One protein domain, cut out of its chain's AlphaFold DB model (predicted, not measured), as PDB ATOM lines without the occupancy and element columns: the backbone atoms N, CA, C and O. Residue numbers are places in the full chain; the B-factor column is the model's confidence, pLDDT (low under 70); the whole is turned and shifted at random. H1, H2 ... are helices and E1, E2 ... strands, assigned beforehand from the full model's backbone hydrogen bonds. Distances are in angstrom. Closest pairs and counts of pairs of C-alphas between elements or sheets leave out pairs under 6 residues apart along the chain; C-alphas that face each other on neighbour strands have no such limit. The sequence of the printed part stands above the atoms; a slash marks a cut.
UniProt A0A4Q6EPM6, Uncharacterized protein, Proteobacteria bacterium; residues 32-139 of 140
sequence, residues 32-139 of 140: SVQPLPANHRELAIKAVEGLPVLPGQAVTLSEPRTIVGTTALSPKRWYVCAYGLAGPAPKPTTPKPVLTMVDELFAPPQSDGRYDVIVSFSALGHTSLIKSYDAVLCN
ATOM      1  N   SER A  32     178.240 223.534 231.986       56.84
ATOM      2  CA  SER A  32     178.320 223.960 230.598       56.84
ATOM      3  C   SER A  32     176.998 223.619 229.919       56.84
ATOM      4  O   SER A  32     176.670 222.461 229.677       56.84
ATOM      5  N   VAL A  33     176.156 224.625 229.695       60.75
ATOM      6  CA  VAL A  33     174.904 224.417 228.975       60.75
ATOM      7  C   VAL A  33     175.313 224.244 227.527       60.75
ATOM      8  O   VAL A  33     175.869 225.164 226.929       60.75
ATOM      9  N   GLN A  34     175.097 223.053 226.969       72.62
ATOM     10  CA  GLN A  34     175.288 222.892 225.535       72.62
ATOM     11  C   GLN A  34     174.241 223.765 224.840       72.62
ATOM     12  O   GLN A  34     173.074 223.711 225.234       72.62
ATOM     13  N   PRO A  35     174.617 224.604 223.863       80.50
ATOM     14  CA  PRO A  35     173.628 225.370 223.125       80.50
ATOM     15  C   PRO A  35     172.716 224.409 222.358       80.50
ATOM     16  O   PRO A  35     173.167 223.376 221.858       80.50
ATOM     17  N   LEU A  36     171.428 224.747 222.272       85.19
ATOM     18  CA  LEU A  36     170.516 224.041 221.380       85.19
ATOM     19  C   LEU A  36     170.976 224.300 219.935       85.19
ATOM     20  O   LEU A  36     171.162 225.464 219.572       85.19
ATOM     21  N   PRO A  37     171.147 223.265 219.095       86.31
ATOM     22  CA  PRO A  37     171.450 223.474 217.686       86.31
ATOM     23  C   PRO A  37     170.368 224.322 217.003       86.31
ATOM     24  O   PRO A  37     169.172 224.068 217.164       86.31
ATOM     25  N   ALA A  38     170.771 225.309 216.198       88.81
ATOM     26  CA  ALA A  38     169.828 226.186 215.493       88.81
ATOM     27  C   ALA A  38     168.857 225.392 214.594       88.81
ATOM     28  O   ALA A  38     167.673 225.705 214.520       88.81
ATOM     29  N   ASN A  39     169.339 224.303 213.995       90.75
ATOM     30  CA  ASN A  39     168.588 223.390 213.135       90.75
ATOM     31  C   ASN A  39     168.085 222.124 213.865       90.75
ATOM     32  O   ASN A  39     167.897 221.079 213.241       90.75
ATOM     33  N   HIS A  40     167.863 222.183 215.183       90.00
ATOM     34  CA  HIS A  40     167.432 221.029 215.990       90.00
ATOM     35  C   HIS A  40     166.202 220.299 215.420       90.00
ATOM     36  O   HIS A  40     166.136 219.074 215.487       90.00
ATOM     37  N   ARG A  41     165.248 221.027 214.823       91.69
ATOM     38  CA  ARG A  41     164.040 220.440 214.224       91.69
ATOM     39  C   ARG A  41     164.367 219.564 213.013       91.69
ATOM     40  O   ARG A  41     163.887 218.440 212.930       91.69
ATOM     41  N   GLU A  42     165.220 220.047 212.114       92.06
ATOM     42  CA  GLU A  42     165.681 219.292 210.940       92.06
ATOM     43  C   GLU A  42     166.506 218.075 211.361       92.06
ATOM     44  O   GLU A  42     166.290 216.974 210.860       92.06
ATOM     45  N   LEU A  43     167.405 218.255 212.336       91.56
ATOM     46  CA  LEU A  43     168.202 217.166 212.901       91.56
ATOM     47  C   LEU A  43     167.320 216.084 213.534       91.56
ATOM     48  O   LEU A  43     167.605 214.899 213.372       91.56
ATOM     49  N   ALA A  44     166.246 216.473 214.223       92.12
ATOM     50  CA  ALA A  44     165.306 215.538 214.826       92.12
ATOM     51  C   ALA A  44     164.486 214.775 213.786       92.12
ATOM     52  O   ALA A  44     164.401 213.555 213.889       92.12
ATOM     53  N   ILE A  45     163.942 215.460 212.773       92.12
ATOM     54  CA  ILE A  45     163.207 214.812 211.673       92.12
ATOM     55  C   ILE A  45     164.116 213.808 210.965       92.12
ATOM     56  O   ILE A  45     163.754 212.643 210.833       92.12
ATOM     57  N   LYS A  46     165.333 214.227 210.600       92.44
ATOM     58  CA  LYS A  46     166.318 213.359 209.948       92.44
ATOM     59  C   LYS A  46     166.693 212.152 210.810       92.44
ATOM     60  O   LYS A  46     166.913 211.065 210.290       92.44
ATOM     61  N   ALA A  47     166.760 212.324 212.131       90.25
ATOM     62  CA  ALA A  47     167.054 211.225 213.043       90.25
ATOM     63  C   ALA A  47     165.925 210.176 213.093       90.25
ATOM     64  O   ALA A  47     166.210 209.008 213.343       90.25
ATOM     65  N   VAL A  48     164.667 210.559 212.844       91.19
ATOM     66  CA  VAL A  48     163.504 209.649 212.910       91.19
ATOM     67  C   VAL A  48     162.938 209.238 211.547       91.19
ATOM     68  O   VAL A  48     162.049 208.397 211.506       91.19
ATOM     69  N   GLU A  49     163.468 209.762 210.439       89.31
ATOM     70  CA  GLU A  49     162.987 209.533 209.064       89.31
ATOM     71  C   GLU A  49     162.938 208.047 208.657       89.31
ATOM     72  O   GLU A  49     162.089 207.639 207.871       89.31
ATOM     73  N   GLY A  50     163.807 207.210 209.231       84.88
ATOM     74  CA  GLY A  50     163.826 205.761 208.989       84.88
ATOM     75  C   GLY A  50     162.917 204.931 209.906       84.88
ATOM     76  O   GLY A  50     162.983 203.702 209.864       84.88
ATOM     77  N   LEU A  51     162.130 205.556 210.784       87.69
ATOM     78  CA  LEU A  51     161.246 204.855 211.715       87.69
ATOM     79  C   LEU A  51     159.832 204.721 211.133       87.69
ATOM     80  O   LEU A  51     159.349 205.640 210.472       87.69
ATOM     81  N   PRO A  52     159.140 203.594 211.383       87.25
ATOM     82  CA  PRO A  52     157.780 203.420 210.899       87.25
ATOM     83  C   PRO A  52     156.854 204.437 211.575       87.25
ATOM     84  O   PRO A  52     156.973 204.710 212.770       87.25
ATOM     85  N   VAL A  53     155.930 204.998 210.802       87.69
ATOM     86  CA  VAL A  53     154.953 206.003 211.244       87.69
ATOM     87  C   VAL A  53     153.589 205.331 211.384       87.69
ATOM     88  O   VAL A  53     153.269 204.408 210.633       87.69
ATOM     89  N   LEU A  54     152.786 205.765 212.356       84.38
ATOM     90  CA  LEU A  54     151.423 205.266 212.515       84.38
ATOM     91  C   LEU A  54     150.566 205.632 211.285       84.38
ATOM     92  O   LEU A  54     150.661 206.757 210.786       84.38
ATOM     93  N   PRO A  55     149.705 204.719 210.791       81.75
ATOM     94  CA  PRO A  55     148.850 204.995 209.640       81.75
ATOM     95  C   PRO A  55     147.985 206.241 209.868       81.75
ATOM     96  O   PRO A  55     147.275 206.336 210.866       81.75
ATOM     97  N   GLY A  56     148.044 207.198 208.939       82.88
ATOM     98  CA  GLY A  56     147.267 208.439 209.019       82.88
ATOM     99  C   GLY A  56     147.780 209.470 210.032       82.88
ATOM    100  O   GLY A  56     147.110 210.479 210.238       82.88
ATOM    101  N   GLN A  57     148.947 209.259 210.649       83.56
ATOM    102  CA  GLN A  57     149.585 210.246 211.522       83.56
ATOM    103  C   GLN A  57     150.832 210.850 210.874       83.56
ATOM    104  O   GLN A  57     151.539 210.200 210.110       83.56
ATOM    105  N   ALA A  58     151.102 212.114 211.201       85.81
ATOM    106  CA  ALA A  58     152.352 212.781 210.866       85.81
ATOM    107  C   ALA A  58     153.286 212.771 212.081       85.81
ATOM    108  O   ALA A  58     152.839 212.920 213.222       85.81
ATOM    109  N   VAL A  59     154.592 212.649 211.831       89.00
ATOM    110  CA  VAL A  59     155.594 212.779 212.892       89.00
ATOM    111  C   VAL A  59     155.520 214.187 213.470       89.00
ATOM    112  O   VAL A  59     155.688 215.178 212.760       89.00
ATOM    113  N   THR A  60     155.277 214.265 214.773       91.06
ATOM    114  CA  THR A  60     155.189 215.534 215.500       91.06
ATOM    115  C   THR A  60     156.326 215.606 216.505       91.06
ATOM    116  O   THR A  60     156.633 214.615 217.160       91.06
ATOM    117  N   LEU A  61     156.954 216.773 216.625       92.31
ATOM    118  CA  LEU A  61     158.035 217.017 217.575       92.31
ATOM    119  C   LEU A  61     157.539 217.920 218.701       92.31
ATOM    120  O   LEU A  61     156.820 218.885 218.445       92.31
ATOM    121  N   SER A  62     157.939 217.616 219.933       91.75
ATOM    122  CA  SER A  62     157.745 218.517 221.066       91.75
ATOM    123  C   SER A  62     158.651 219.746 220.974       91.75
ATOM    124  O   SER A  62     159.672 219.735 220.285       91.75
ATOM    125  N   GLU A  63     158.336 220.763 221.776       91.31
ATOM    126  CA  GLU A  63     159.282 221.834 222.091       91.31
ATOM    127  C   GLU A  63     160.584 221.265 222.696       91.31
ATOM    128  O   GLU A  63     160.544 220.227 223.377       91.31
ATOM    129  N   PRO A  64     161.738 221.915 222.455       88.12
ATOM    130  CA  PRO A  64     163.021 221.493 222.994       88.12
ATOM    131  C   PRO A  64     163.061 221.671 224.513       88.12
ATOM    132  O   PRO A  64     162.780 222.739 225.055       88.12
ATOM    133  N   ARG A  65     163.457 220.608 225.209       86.88
ATOM    134  CA  ARG A  65     163.574 220.555 226.671       86.88
ATOM    135  C   ARG A  65     164.997 220.206 227.079       86.88
ATOM    136  O   ARG A  65     165.790 219.740 226.262       86.88
ATOM    137  N   THR A  66     165.331 220.428 228.349       82.19
ATOM    138  CA  THR A  66     166.653 220.082 228.892       82.19
ATOM    139  C   THR A  66     166.555 218.934 229.882       82.19
ATOM    140  O   THR A  66     165.644 218.907 230.705       82.19
ATOM    141  N   ILE A  67     167.510 218.004 229.829       75.25
ATOM    142  CA  ILE A  67     167.781 217.089 230.939       75.25
ATOM    143  C   ILE A  67     169.045 217.543 231.657       75.25
ATOM    144  O   ILE A  67     170.033 217.942 231.025       75.25
ATOM    145  N   VAL A  68     169.025 217.458 232.985       65.88
ATOM    146  CA  VAL A  68     170.260 217.463 233.770       65.88
ATOM    147  C   VAL A  68     170.979 216.162 233.427       65.88
ATOM    148  O   VAL A  68     170.346 215.106 233.383       65.88
ATOM    149  N   GLY A  69     172.265 216.222 233.092       58.25
ATOM    150  CA  GLY A  69     172.990 214.986 232.832       58.25
ATOM    151  C   GLY A  69     173.138 214.150 234.113       58.25
ATOM    152  O   GLY A  69     172.734 214.546 235.206       58.25
ATOM    153  N   THR A  70     173.730 212.967 233.981       54.19
ATOM    154  CA  THR A  70     173.786 211.947 235.043       54.19
ATOM    155  C   THR A  70     174.592 212.344 236.285       54.19
ATOM    156  O   THR A  70     174.587 211.609 237.269       54.19
ATOM    157  N   THR A  71     175.285 213.486 236.271       53.69
ATOM    158  CA  THR A  71     176.027 214.019 237.421       53.69
ATOM    159  C   THR A  71     175.765 215.513 237.609       53.69
ATOM    160  O   THR A  71     175.480 216.226 236.646       53.69
ATOM    161  N   ALA A  72     175.942 216.023 238.831       53.34
ATOM    162  CA  ALA A  72     175.780 217.447 239.159       53.34
ATOM    163  C   ALA A  72     176.690 218.396 238.345       53.34
ATOM    164  O   ALA A  72     176.437 219.596 238.283       53.34
ATOM    165  N   LEU A  73     177.738 217.856 237.714       56.72
ATOM    166  CA  LEU A  73     178.703 218.584 236.885       56.72
ATOM    167  C   LEU A  73     178.515 218.340 235.383       56.72
ATOM    168  O   LEU A  73     179.210 218.938 234.564       56.72
ATOM    169  N   SER A  74     177.620 217.429 235.004       57.34
ATOM    170  CA  SER A  74     177.424 217.099 233.601       57.34
ATOM    171  C   SER A  74     176.634 218.197 232.880       57.34
ATOM    172  O   SER A  74     175.697 218.773 233.445       57.34
ATOM    173  N   PRO A  75     177.006 218.504 231.627       63.50
ATOM    174  CA  PRO A  75     176.357 219.553 230.862       63.50
ATOM    175  C   PRO A  75     174.867 219.257 230.689       63.50
ATOM    176  O   PRO A  75     174.486 218.115 230.406       63.50
ATOM    177  N   LYS A  76     174.025 220.292 230.805       64.88
ATOM    178  CA  LYS A  76     172.607 220.182 230.437       64.88
ATOM    179  C   LYS A  76     172.518 219.803 228.959       64.88
ATOM    180  O   LYS A  76     173.149 220.452 228.122       64.88
ATOM    181  N   ARG A  77     171.755 218.754 228.652       77.25
ATOM    182  CA  ARG A  77     171.557 218.261 227.281       77.25
ATOM    183  C   ARG A  77     170.160 218.604 226.806       77.25
ATOM    184  O   ARG A  77     169.210 218.494 227.579       77.25
ATOM    185  N   TRP A  78     170.044 218.989 225.543       86.69
ATOM    186  CA  TRP A  78     168.752 219.245 224.918       86.69
ATOM    187  C   TRP A  78     168.153 217.960 224.370       86.69
ATOM    188  O   TRP A  78     168.877 217.088 223.884       86.69
ATOM    189  N   TYR A  79     166.833 217.862 224.405       89.56
ATOM    190  CA  TYR A  79     166.093 216.789 223.764       89.56
ATOM    191  C   TYR A  79     164.740 217.274 223.245       89.56
ATOM    192  O   TYR A  79     164.199 218.272 223.718       89.56
ATOM    193  N   VAL A  80     164.198 216.539 222.280       92.25
ATOM    194  CA  VAL A  80     162.804 216.632 221.832       92.25
ATOM    195  C   VAL A  80     162.192 215.238 221.829       92.25
ATOM    196  O   VAL A  80     162.896 214.243 221.656       92.25
ATOM    197  N   CYS A  81     160.881 215.163 222.008       91.31
ATOM    198  CA  CYS A  81     160.121 213.931 221.860       91.31
ATOM    199  C   CYS A  81     159.456 213.901 220.486       91.31
ATOM    200  O   CYS A  81     158.825 214.878 220.083       91.31
ATOM    201  N   ALA A  82     159.613 212.789 219.776       90.81
ATOM    202  CA  ALA A  82     158.941 212.506 218.520       90.81
ATOM    203  C   ALA A  82     157.745 211.576 218.758       90.81
ATOM    204  O   ALA A  82     157.887 210.502 219.349       90.81
ATOM    205  N   TYR A  83     156.585 212.005 218.265       89.06
ATOM    206  CA  TYR A  83     155.295 211.330 218.364       89.06
ATOM    207  C   TYR A  83     154.790 210.900 216.986       89.06
ATOM    208  O   TYR A  83     155.257 211.396 215.960       89.06
ATOM    209  N   GLY A  84     153.798 210.009 216.969       85.00
ATOM    210  CA  GLY A  84     153.200 209.483 215.737       85.00
ATOM    211  C   GLY A  84     154.010 208.366 215.082       85.00
ATOM    212  O   GLY A  84     153.718 207.960 213.960       85.00
ATOM    213  N   LEU A  85     155.027 207.854 215.777       87.44
ATOM    214  CA  LEU A  85     155.848 206.736 215.334       87.44
ATOM    215  C   LEU A  85     155.217 205.414 215.779       87.44
ATOM    216  O   LEU A  85     154.732 205.288 216.903       87.44
ATOM    217  N   ALA A  86     155.241 204.417 214.903       82.81
ATOM    218  CA  ALA A  86     154.872 203.058 215.249       82.81
ATOM    219  C   ALA A  86     156.004 202.433 216.078       82.81
ATOM    220  O   ALA A  86     157.166 202.390 215.662       82.81
ATOM    221  N   GLY A  87     155.672 201.968 217.282       74.50
ATOM    222  CA  GLY A  87     156.602 201.194 218.098       74.50
ATOM    223  C   GLY A  87     156.859 199.803 217.510       74.50
ATOM    224  O   GLY A  87     156.089 199.339 216.665       74.50
ATOM    225  N   PRO A  88     157.925 199.108 217.945       68.12
ATOM    226  CA  PRO A  88     158.035 197.670 217.704       68.12
ATOM    227  C   PRO A  88     156.803 196.925 218.277       68.12
ATOM    228  O   PRO A  88     156.062 197.466 219.092       68.12
ATOM    229  N   ALA A  89     156.539 195.699 217.812       58.06
ATOM    230  CA  ALA A  89     155.407 194.854 218.238       58.06
ATOM    231  C   ALA A  89     155.291 194.705 219.789       58.06
ATOM    232  O   ALA A  89     156.240 195.040 220.496       58.06
ATOM    233  N   PRO A  90     154.139 194.245 220.330       60.06
ATOM    234  CA  PRO A  90     153.480 194.821 221.509       60.06
ATOM    235  C   PRO A  90     154.340 194.888 222.779       60.06
ATOM    236  O   PRO A  90     155.176 194.023 223.038       60.06
ATOM    237  N   LYS A  91     154.065 195.929 223.584       53.31
ATOM    238  CA  LYS A  91     154.639 196.219 224.912       53.31
ATOM    239  C   LYS A  91     154.861 194.912 225.700       53.31
ATOM    240  O   LYS A  91     153.926 194.116 225.762       53.31
ATOM    241  N   PRO A  92     156.040 194.672 226.308       52.78
ATOM    242  CA  PRO A  92     156.304 193.439 227.049       52.78
ATOM    243  C   PRO A  92     155.285 193.245 228.183       52.78
ATOM    244  O   PRO A  92     155.382 193.865 229.240       52.78
ATOM    245  N   THR A  93     154.292 192.385 227.967       58.53
ATOM    246  CA  THR A  93     153.266 192.004 228.945       58.53
ATOM    247  C   THR A  93     153.793 190.887 229.840       58.53
ATOM    248  O   THR A  93     153.251 189.788 229.888       58.53
ATOM    249  N   THR A  94     154.885 191.140 230.560       53.62
ATOM    250  CA  THR A  94     155.272 190.248 231.660       53.62
ATOM    251  C   THR A  94     154.424 190.618 232.877       53.62
ATOM    252  O   THR A  94     154.563 191.744 233.364       53.62
ATOM    253  N   PRO A  95     153.536 189.735 233.374       52.34
ATOM    254  CA  PRO A  95     152.784 190.001 234.590       52.34
ATOM    255  C   PRO A  95     153.770 190.187 235.742       52.34
ATOM    256  O   PRO A  95     154.581 189.313 236.055       52.34
ATOM    257  N   LYS A  96     153.737 191.380 236.327       53.59
ATOM    258  CA  LYS A  96     154.613 191.782 237.416       53.59
ATOM    259  C   LYS A  96     154.212 191.048 238.710       53.59
ATOM    260  O   LYS A  96     153.028 191.032 239.047       53.59
ATOM    261  N   PRO A  97     155.151 190.426 239.447       57.78
ATOM    262  CA  PRO A  97     154.846 189.771 240.717       57.78
ATOM    263  C   PRO A  97     154.349 190.788 241.757       57.78
ATOM    264  O   PRO A  97     154.837 191.916 241.805       57.78
ATOM    265  N   VAL A  98     153.417 190.368 242.621       56.62
ATOM    266  CA  VAL A  98     152.675 191.199 243.605       56.62
ATOM    267  C   VAL A  98     153.567 192.128 244.446       56.62
ATOM    268  O   VAL A  98     153.150 193.225 244.804       56.62
ATOM    269  N   LEU A  99     154.827 191.755 244.690       56.31
ATOM    270  CA  LEU A  99     155.821 192.598 245.367       56.31
ATOM    271  C   LEU A  99     156.113 193.941 244.668       56.31
ATOM    272  O   LEU A  99     156.588 194.857 245.321       56.31
ATOM    273  N   THR A 100     155.790 194.087 243.381       54.66
ATOM    274  CA  THR A 100     155.972 195.336 242.611       54.66
ATOM    275  C   THR A 100     154.708 196.206 242.520       54.66
ATOM    276  O   THR A 100     154.775 197.309 241.985       54.66
ATOM    277  N   MET A 101     153.571 195.769 243.087       49.69
ATOM    278  CA  MET A 101     152.354 196.598 243.182       49.69
ATOM    279  C   MET A 101     152.505 197.753 244.183       49.69
ATOM    280  O   MET A 101     151.870 198.792 244.029       49.69
ATOM    281  N   VAL A 102     153.356 197.593 245.204       58.22
ATOM    282  CA  VAL A 102     153.615 198.645 246.203       58.22
ATOM    283  C   VAL A 102     154.449 199.785 245.611       58.22
ATOM    284  O   VAL A 102     154.217 200.945 245.941       58.22
ATOM    285  N   ASP A 103     155.342 199.468 244.669       51.56
ATOM    286  CA  ASP A 103     156.084 200.460 243.881       51.56
ATOM    287  C   ASP A 103     155.176 201.176 242.864       51.56
ATOM    288  O   ASP A 103     155.404 202.338 242.535       51.56
ATOM    289  N   GLU A 104     154.105 200.520 242.399       47.56
ATOM    290  CA  GLU A 104     153.106 201.113 241.499       47.56
ATOM    291  C   GLU A 104     152.143 202.087 242.184       47.56
ATOM    292  O   GLU A 104     151.581 202.941 241.507       47.56
ATOM    293  N   LEU A 105     152.013 202.052 243.515       52.28
ATOM    294  CA  LEU A 105     151.259 203.077 244.248       52.28
ATOM    295  C   LEU A 105     151.951 204.456 244.202       52.28
ATOM    296  O   LEU A 105     151.310 205.482 244.424       52.28
ATOM    297  N   PHE A 106     153.253 204.472 243.892       54.22
ATOM    298  CA  PHE A 106     154.079 205.672 243.741       54.22
ATOM    299  C   PHE A 106     154.587 205.889 242.305       54.22
ATOM    300  O   PHE A 106     155.232 206.904 242.035       54.22
ATOM    301  N   ALA A 107     154.295 204.975 241.374       46.41
ATOM    302  CA  ALA A 107     154.619 205.134 239.962       46.41
ATOM    303  C   ALA A 107     153.404 205.694 239.198       46.41
ATOM    304  O   ALA A 107     152.272 205.295 239.467       46.41
ATOM    305  N   PRO A 108     153.599 206.611 238.233       41.97
ATOM    306  CA  PRO A 108     152.500 207.088 237.401       41.97
ATOM    307  C   PRO A 108     151.845 205.916 236.646       41.97
ATOM    308  O   PRO A 108     152.540 204.959 236.287       41.97
ATOM    309  N   PRO A 109     150.518 205.969 236.409       48.91
ATOM    310  CA  PRO A 109     149.753 204.845 235.881       48.91
ATOM    311  C   PRO A 109     150.333 204.355 234.555       48.91
ATOM    312  O   PRO A 109     150.663 205.151 233.673       48.91
ATOM    313  N   GLN A 110     150.446 203.029 234.415       52.19
ATOM    314  CA  GLN A 110     150.795 202.406 233.145       52.19
ATOM    315  C   GLN A 110     149.727 202.774 232.109       52.19
ATOM    316  O   GLN A 110     148.606 202.280 232.158       52.19
ATOM    317  N   SER A 111     150.090 203.666 231.192       51.53
ATOM    318  CA  SER A 111     149.278 204.032 230.035       51.53
ATOM    319  C   SER A 111     149.274 202.879 229.018       51.53
ATOM    320  O   SER A 111     150.199 202.055 228.999       51.53
ATOM    321  N   ASP A 112     148.257 202.833 228.152       55.91
ATOM    322  CA  ASP A 112     148.095 201.900 227.017       55.91
ATOM    323  C   ASP A 112     149.252 201.952 225.985       55.91
ATOM    324  O   ASP A 112     149.199 201.318 224.933       55.91
ATOM    325  N   GLY A 113     150.344 202.655 226.306       63.41
ATOM    326  CA  GLY A 113     151.639 202.556 225.657       63.41
ATOM    327  C   GLY A 113     151.769 203.506 224.485       63.41
ATOM    328  O   GLY A 113     151.857 203.051 223.345       63.41
ATOM    329  N   ARG A 114     151.855 204.818 224.733       74.38
ATOM    330  CA  ARG A 114     152.288 205.739 223.676       74.38
ATOM    331  C   ARG A 114     153.761 205.470 223.394       74.38
ATOM    332  O   ARG A 114     154.595 205.562 224.291       74.38
ATOM    333  N   TYR A 115     154.080 205.097 222.160       81.12
ATOM    334  CA  TYR A 115     155.469 204.932 221.756       81.12
ATOM    335  C   TYR A 115     156.100 206.310 221.551       81.12
ATOM    336  O   TYR A 115     155.682 207.076 220.682       81.12
ATOM    337  N   ASP A 116     157.100 206.607 222.372       84.31
ATOM    338  CA  ASP A 116     157.823 207.866 222.384       84.31
ATOM    339  C   ASP A 116     159.266 207.622 221.926       84.31
ATOM    340  O   ASP A 116     159.960 206.712 222.399       84.31
ATOM    341  N   VAL A 117     159.753 208.468 221.020       86.81
ATOM    342  CA  VAL A 117     161.169 208.480 220.645       86.81
ATOM    343  C   VAL A 117     161.784 209.789 221.105       86.81
ATOM    344  O   VAL A 117     161.466 210.858 220.592       86.81
ATOM    345  N   ILE A 118     162.685 209.707 222.076       88.75
ATOM    346  CA  ILE A 118     163.448 210.854 222.554       88.75
ATOM    347  C   ILE A 118     164.647 211.036 221.629       88.75
ATOM    348  O   ILE A 118     165.488 210.143 221.508       88.75
ATOM    349  N   VAL A 119     164.746 212.207 221.011       89.69
ATOM    350  CA  VAL A 119     165.919 212.637 220.254       89.69
ATOM    351  C   VAL A 119     166.720 213.584 221.132       89.69
ATOM    352  O   VAL A 119     166.281 214.700 221.400       89.69
ATOM    353  N   SER A 120     167.892 213.156 221.591       88.62
ATOM    354  CA  SER A 120     168.802 214.017 222.351       88.62
ATOM    355  C   SER A 120     169.891 214.593 221.458       88.62
ATOM    356  O   SER A 120     170.433 213.890 220.603       88.62
ATOM    357  N   PHE A 121     170.250 215.849 221.703       86.50
ATOM    358  CA  PHE A 121     171.260 216.583 220.953       86.50
ATOM    359  C   PHE A 121     172.547 216.719 221.763       86.50
ATOM    360  O   PHE A 121     172.519 216.965 222.972       86.50
ATOM    361  N   SER A 122     173.679 216.613 221.076       79.06
ATOM    362  CA  SER A 122     174.973 217.055 221.593       79.06
ATOM    363  C   SER A 122     175.327 218.452 221.073       79.06
ATOM    364  O   SER A 122     174.832 218.881 220.031       79.06
ATOM    365  N   ALA A 123     176.260 219.128 221.748       68.69
ATOM    366  CA  ALA A 123     176.815 220.419 221.323       68.69
ATOM    367  C   ALA A 123     177.423 220.409 219.910       68.69
ATOM    368  O   ALA A 123     177.504 221.453 219.275       68.69
ATOM    369  N   LEU A 124     177.850 219.242 219.420       74.88
ATOM    370  CA  LEU A 124     178.433 219.069 218.086       74.88
ATOM    371  C   LEU A 124     177.371 218.764 217.012       74.88
ATOM    372  O   LEU A 124     177.712 218.444 215.879       74.88
ATOM    373  N   GLY A 125     176.082 218.816 217.364       74.25
ATOM    374  CA  GLY A 125     174.980 218.522 216.446       74.25
ATOM    375  C   GLY A 125     174.716 217.029 216.232       74.25
ATOM    376  O   GLY A 125     173.834 216.680 215.451       74.25
ATOM    377  N   HIS A 126     175.424 216.132 216.929       83.06
ATOM    378  CA  HIS A 126     175.081 214.708 216.907       83.06
ATOM    379  C   HIS A 126     173.752 214.460 217.618       83.06
ATOM    380  O   HIS A 126     173.514 215.019 218.695       83.06
ATOM    381  N   THR A 127     172.933 213.587 217.036       86.81
ATOM    382  CA  THR A 127     171.667 213.118 217.597       86.81
ATOM    383  C   THR A 127     171.793 211.677 218.081       86.81
ATOM    384  O   THR A 127     172.478 210.854 217.474       86.81
ATOM    385  N   SER A 128     171.116 211.355 219.179       86.94
ATOM    386  CA  SER A 128     170.921 209.975 219.626       86.94
ATOM    387  C   SER A 128     169.459 209.725 219.949       86.94
ATOM    388  O   SER A 128     168.755 210.625 220.405       86.94
ATOM    389  N   LEU A 129     169.012 208.498 219.690       86.69
ATOM    390  CA  LEU A 129     167.622 208.085 219.834       86.69
ATOM    391  C   LEU A 129     167.469 207.173 221.043       86.69
ATOM    392  O   LEU A 129     168.184 206.179 221.168       86.69
ATOM    393  N   ILE A 130     166.488 207.470 221.884       84.81
ATOM    394  CA  ILE A 130     166.042 206.582 222.954       84.81
ATOM    395  C   ILE A 130     164.586 206.240 222.660       84.81
ATOM    396  O   ILE A 130     163.730 207.119 222.606       84.81
ATOM    397  N   LYS A 131     164.322 204.958 222.424       83.44
ATOM    398  CA  LYS A 131     162.995 204.423 222.109       83.44
ATOM    399  C   LYS A 131     162.368 203.909 223.400       83.44
ATOM    400  O   LYS A 131     162.992 203.099 224.080       83.44
ATOM    401  N   SER A 132     161.169 204.368 223.739       76.50
ATOM    402  CA  SER A 132     160.472 203.956 224.960       76.50
ATOM    403  C   SER A 132     158.963 203.975 224.753       76.50
ATOM    404  O   SER A 132     158.457 204.602 223.830       76.50
ATOM    405  N   TYR A 133     158.239 203.308 225.641       77.12
ATOM    406  CA  TYR A 133     156.811 203.552 225.821       77.12
ATOM    407  C   TYR A 133     156.618 204.477 227.018       77.12
ATOM    408  O   TYR A 133     157.354 204.348 227.998       77.12
ATOM    409  N   ASP A 134     155.659 205.396 226.919       73.12
ATOM    410  CA  ASP A 134     155.214 206.284 227.995       73.12
ATOM    411  C   ASP A 134     156.373 207.000 228.706       73.12
ATOM    412  O   ASP A 134     156.448 207.046 229.937       73.12
ATOM    413  N   ALA A 135     157.329 207.525 227.936       76.62
ATOM    414  CA  ALA A 135     158.533 208.100 228.510       76.62
ATOM    415  C   ALA A 135     158.166 209.285 229.411       76.62
ATOM    416  O   ALA A 135     157.591 210.268 228.948       76.62
ATOM    417  N   VAL A 136     158.559 209.234 230.690       78.94
ATOM    418  CA  VAL A 136     158.303 210.319 231.661       78.94
ATOM    419  C   VAL A 136     158.793 211.667 231.123       78.94
ATOM    420  O   VAL A 136     158.118 212.682 231.262       78.94
ATOM    421  N   LEU A 137     159.924 211.665 230.411       79.25
ATOM    422  CA  LEU A 137     160.497 212.856 229.777       79.25
ATOM    423  C   LEU A 137     159.613 213.476 228.679       79.25
ATOM    424  O   LEU A 137     159.781 214.660 228.383       79.25
ATOM    425  N   CYS A 138     158.700 212.699 228.093       81.12
ATOM    426  CA  CYS A 138     157.754 213.110 227.052       81.12
ATOM    427  C   CYS A 138     156.333 213.358 227.583       81.12
ATOM    428  O   CYS A 138     155.456 213.755 226.821       81.12
ATOM    429  N   ASN A 139     156.101 213.138 228.880       74.31
ATOM    430  CA  ASN A 139     154.810 213.345 229.550       74.31
ATOM    431  C   ASN A 139     154.802 214.546 230.508       74.31
ATOM    432  O   ASN A 139     153.780 214.815 231.137       74.31
TER     433      ASN A 139
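What this domain is: This is residues 32 to 139 of the 140 residues of an uncharacterized protein of Proteobacteria bacterium (UniProt A0A4Q6EPM6). A strongly twisted sheet of four antiparallel strands, built of the hairpins E1-E2 and E3-E4, has helix H1 packed slantwise over one face, while the short final helix H3 packs near E2 and E3. A long arm with H2 in it, residues 92 to 107, sticks out from this body. The printed part has 108 residues with three named helices and four named strands, in the chain order H1 E1 E2 H2 E3 E4 H3; the sheet's order is E1 E2 E3 E4. The class is mixed, helices and strands, with under half of the residues in named elements. The whole is flat, spanning 47 by 41 by 17 A, and only just loose, close to compact, with a radius of gyration of the C-alphas of 15.9 A.

How they stand to each other: Inner strands E2, residues 77 to 83, and E3, residues 115 to 121, are antiparallel at 151 degrees, with N 82 and O 117 2.8 A apart, within hydrogen-bond range. E3 forms a hairpin with edge strand E4, residues 127 to 133; N 118 and O 130 are 2.8 A apart. E2 forms a hairpin with the other edge strand, E1, residues 65 to 67; N 79 and O 65 are 2.8 A apart. H1, residues 40 to 48, is on the sheet at a height over the sheet of 8.4 A, over E3 and slantwise to it at 51 degrees on the local plane; E2 and E4 each have 2 of its 9 C-alphas. The closest C-alphas of H1 and E3, those of Ala 44 and Val 119, are 6.2 A apart. H3, residues 136 to 139, is on the sheet but over none of its strands, though only just, with 2 of its C-alphas on E3; the C-alphas of Cys 81 and Cys 138, the closest of E2 and H3, are 5.8 A apart. H2, residues 98 to 104, is not on the sheet. In H1 every O i to N i+4 pair is within hydrogen-bond range, in H2 1 of 3, beside 3 of 4 O i to N i+3 pairs, and H3 is too short for an O i to N i+4 pair.

Where its parts are: E2 measures 19.8 A, E3 19.6 A, E4 19.5 A, H1 12.4 A and H2 10.1 A. C-alpha 40 begins H1 at (167.432, 221.029, 215.990), and C-alpha 139 ends H3 at (154.810, 213.345, 229.550).

The domain as a whole: The C-alphas farthest apart, those of Ala 38 and Val 98, are 48.0 A apart. The printed part has no cut; its long links are H1 to E1 and E2 to H2. The pLDDT is under 70 at residues 32 to 33, 68 to 76, 88 to 113 and 123.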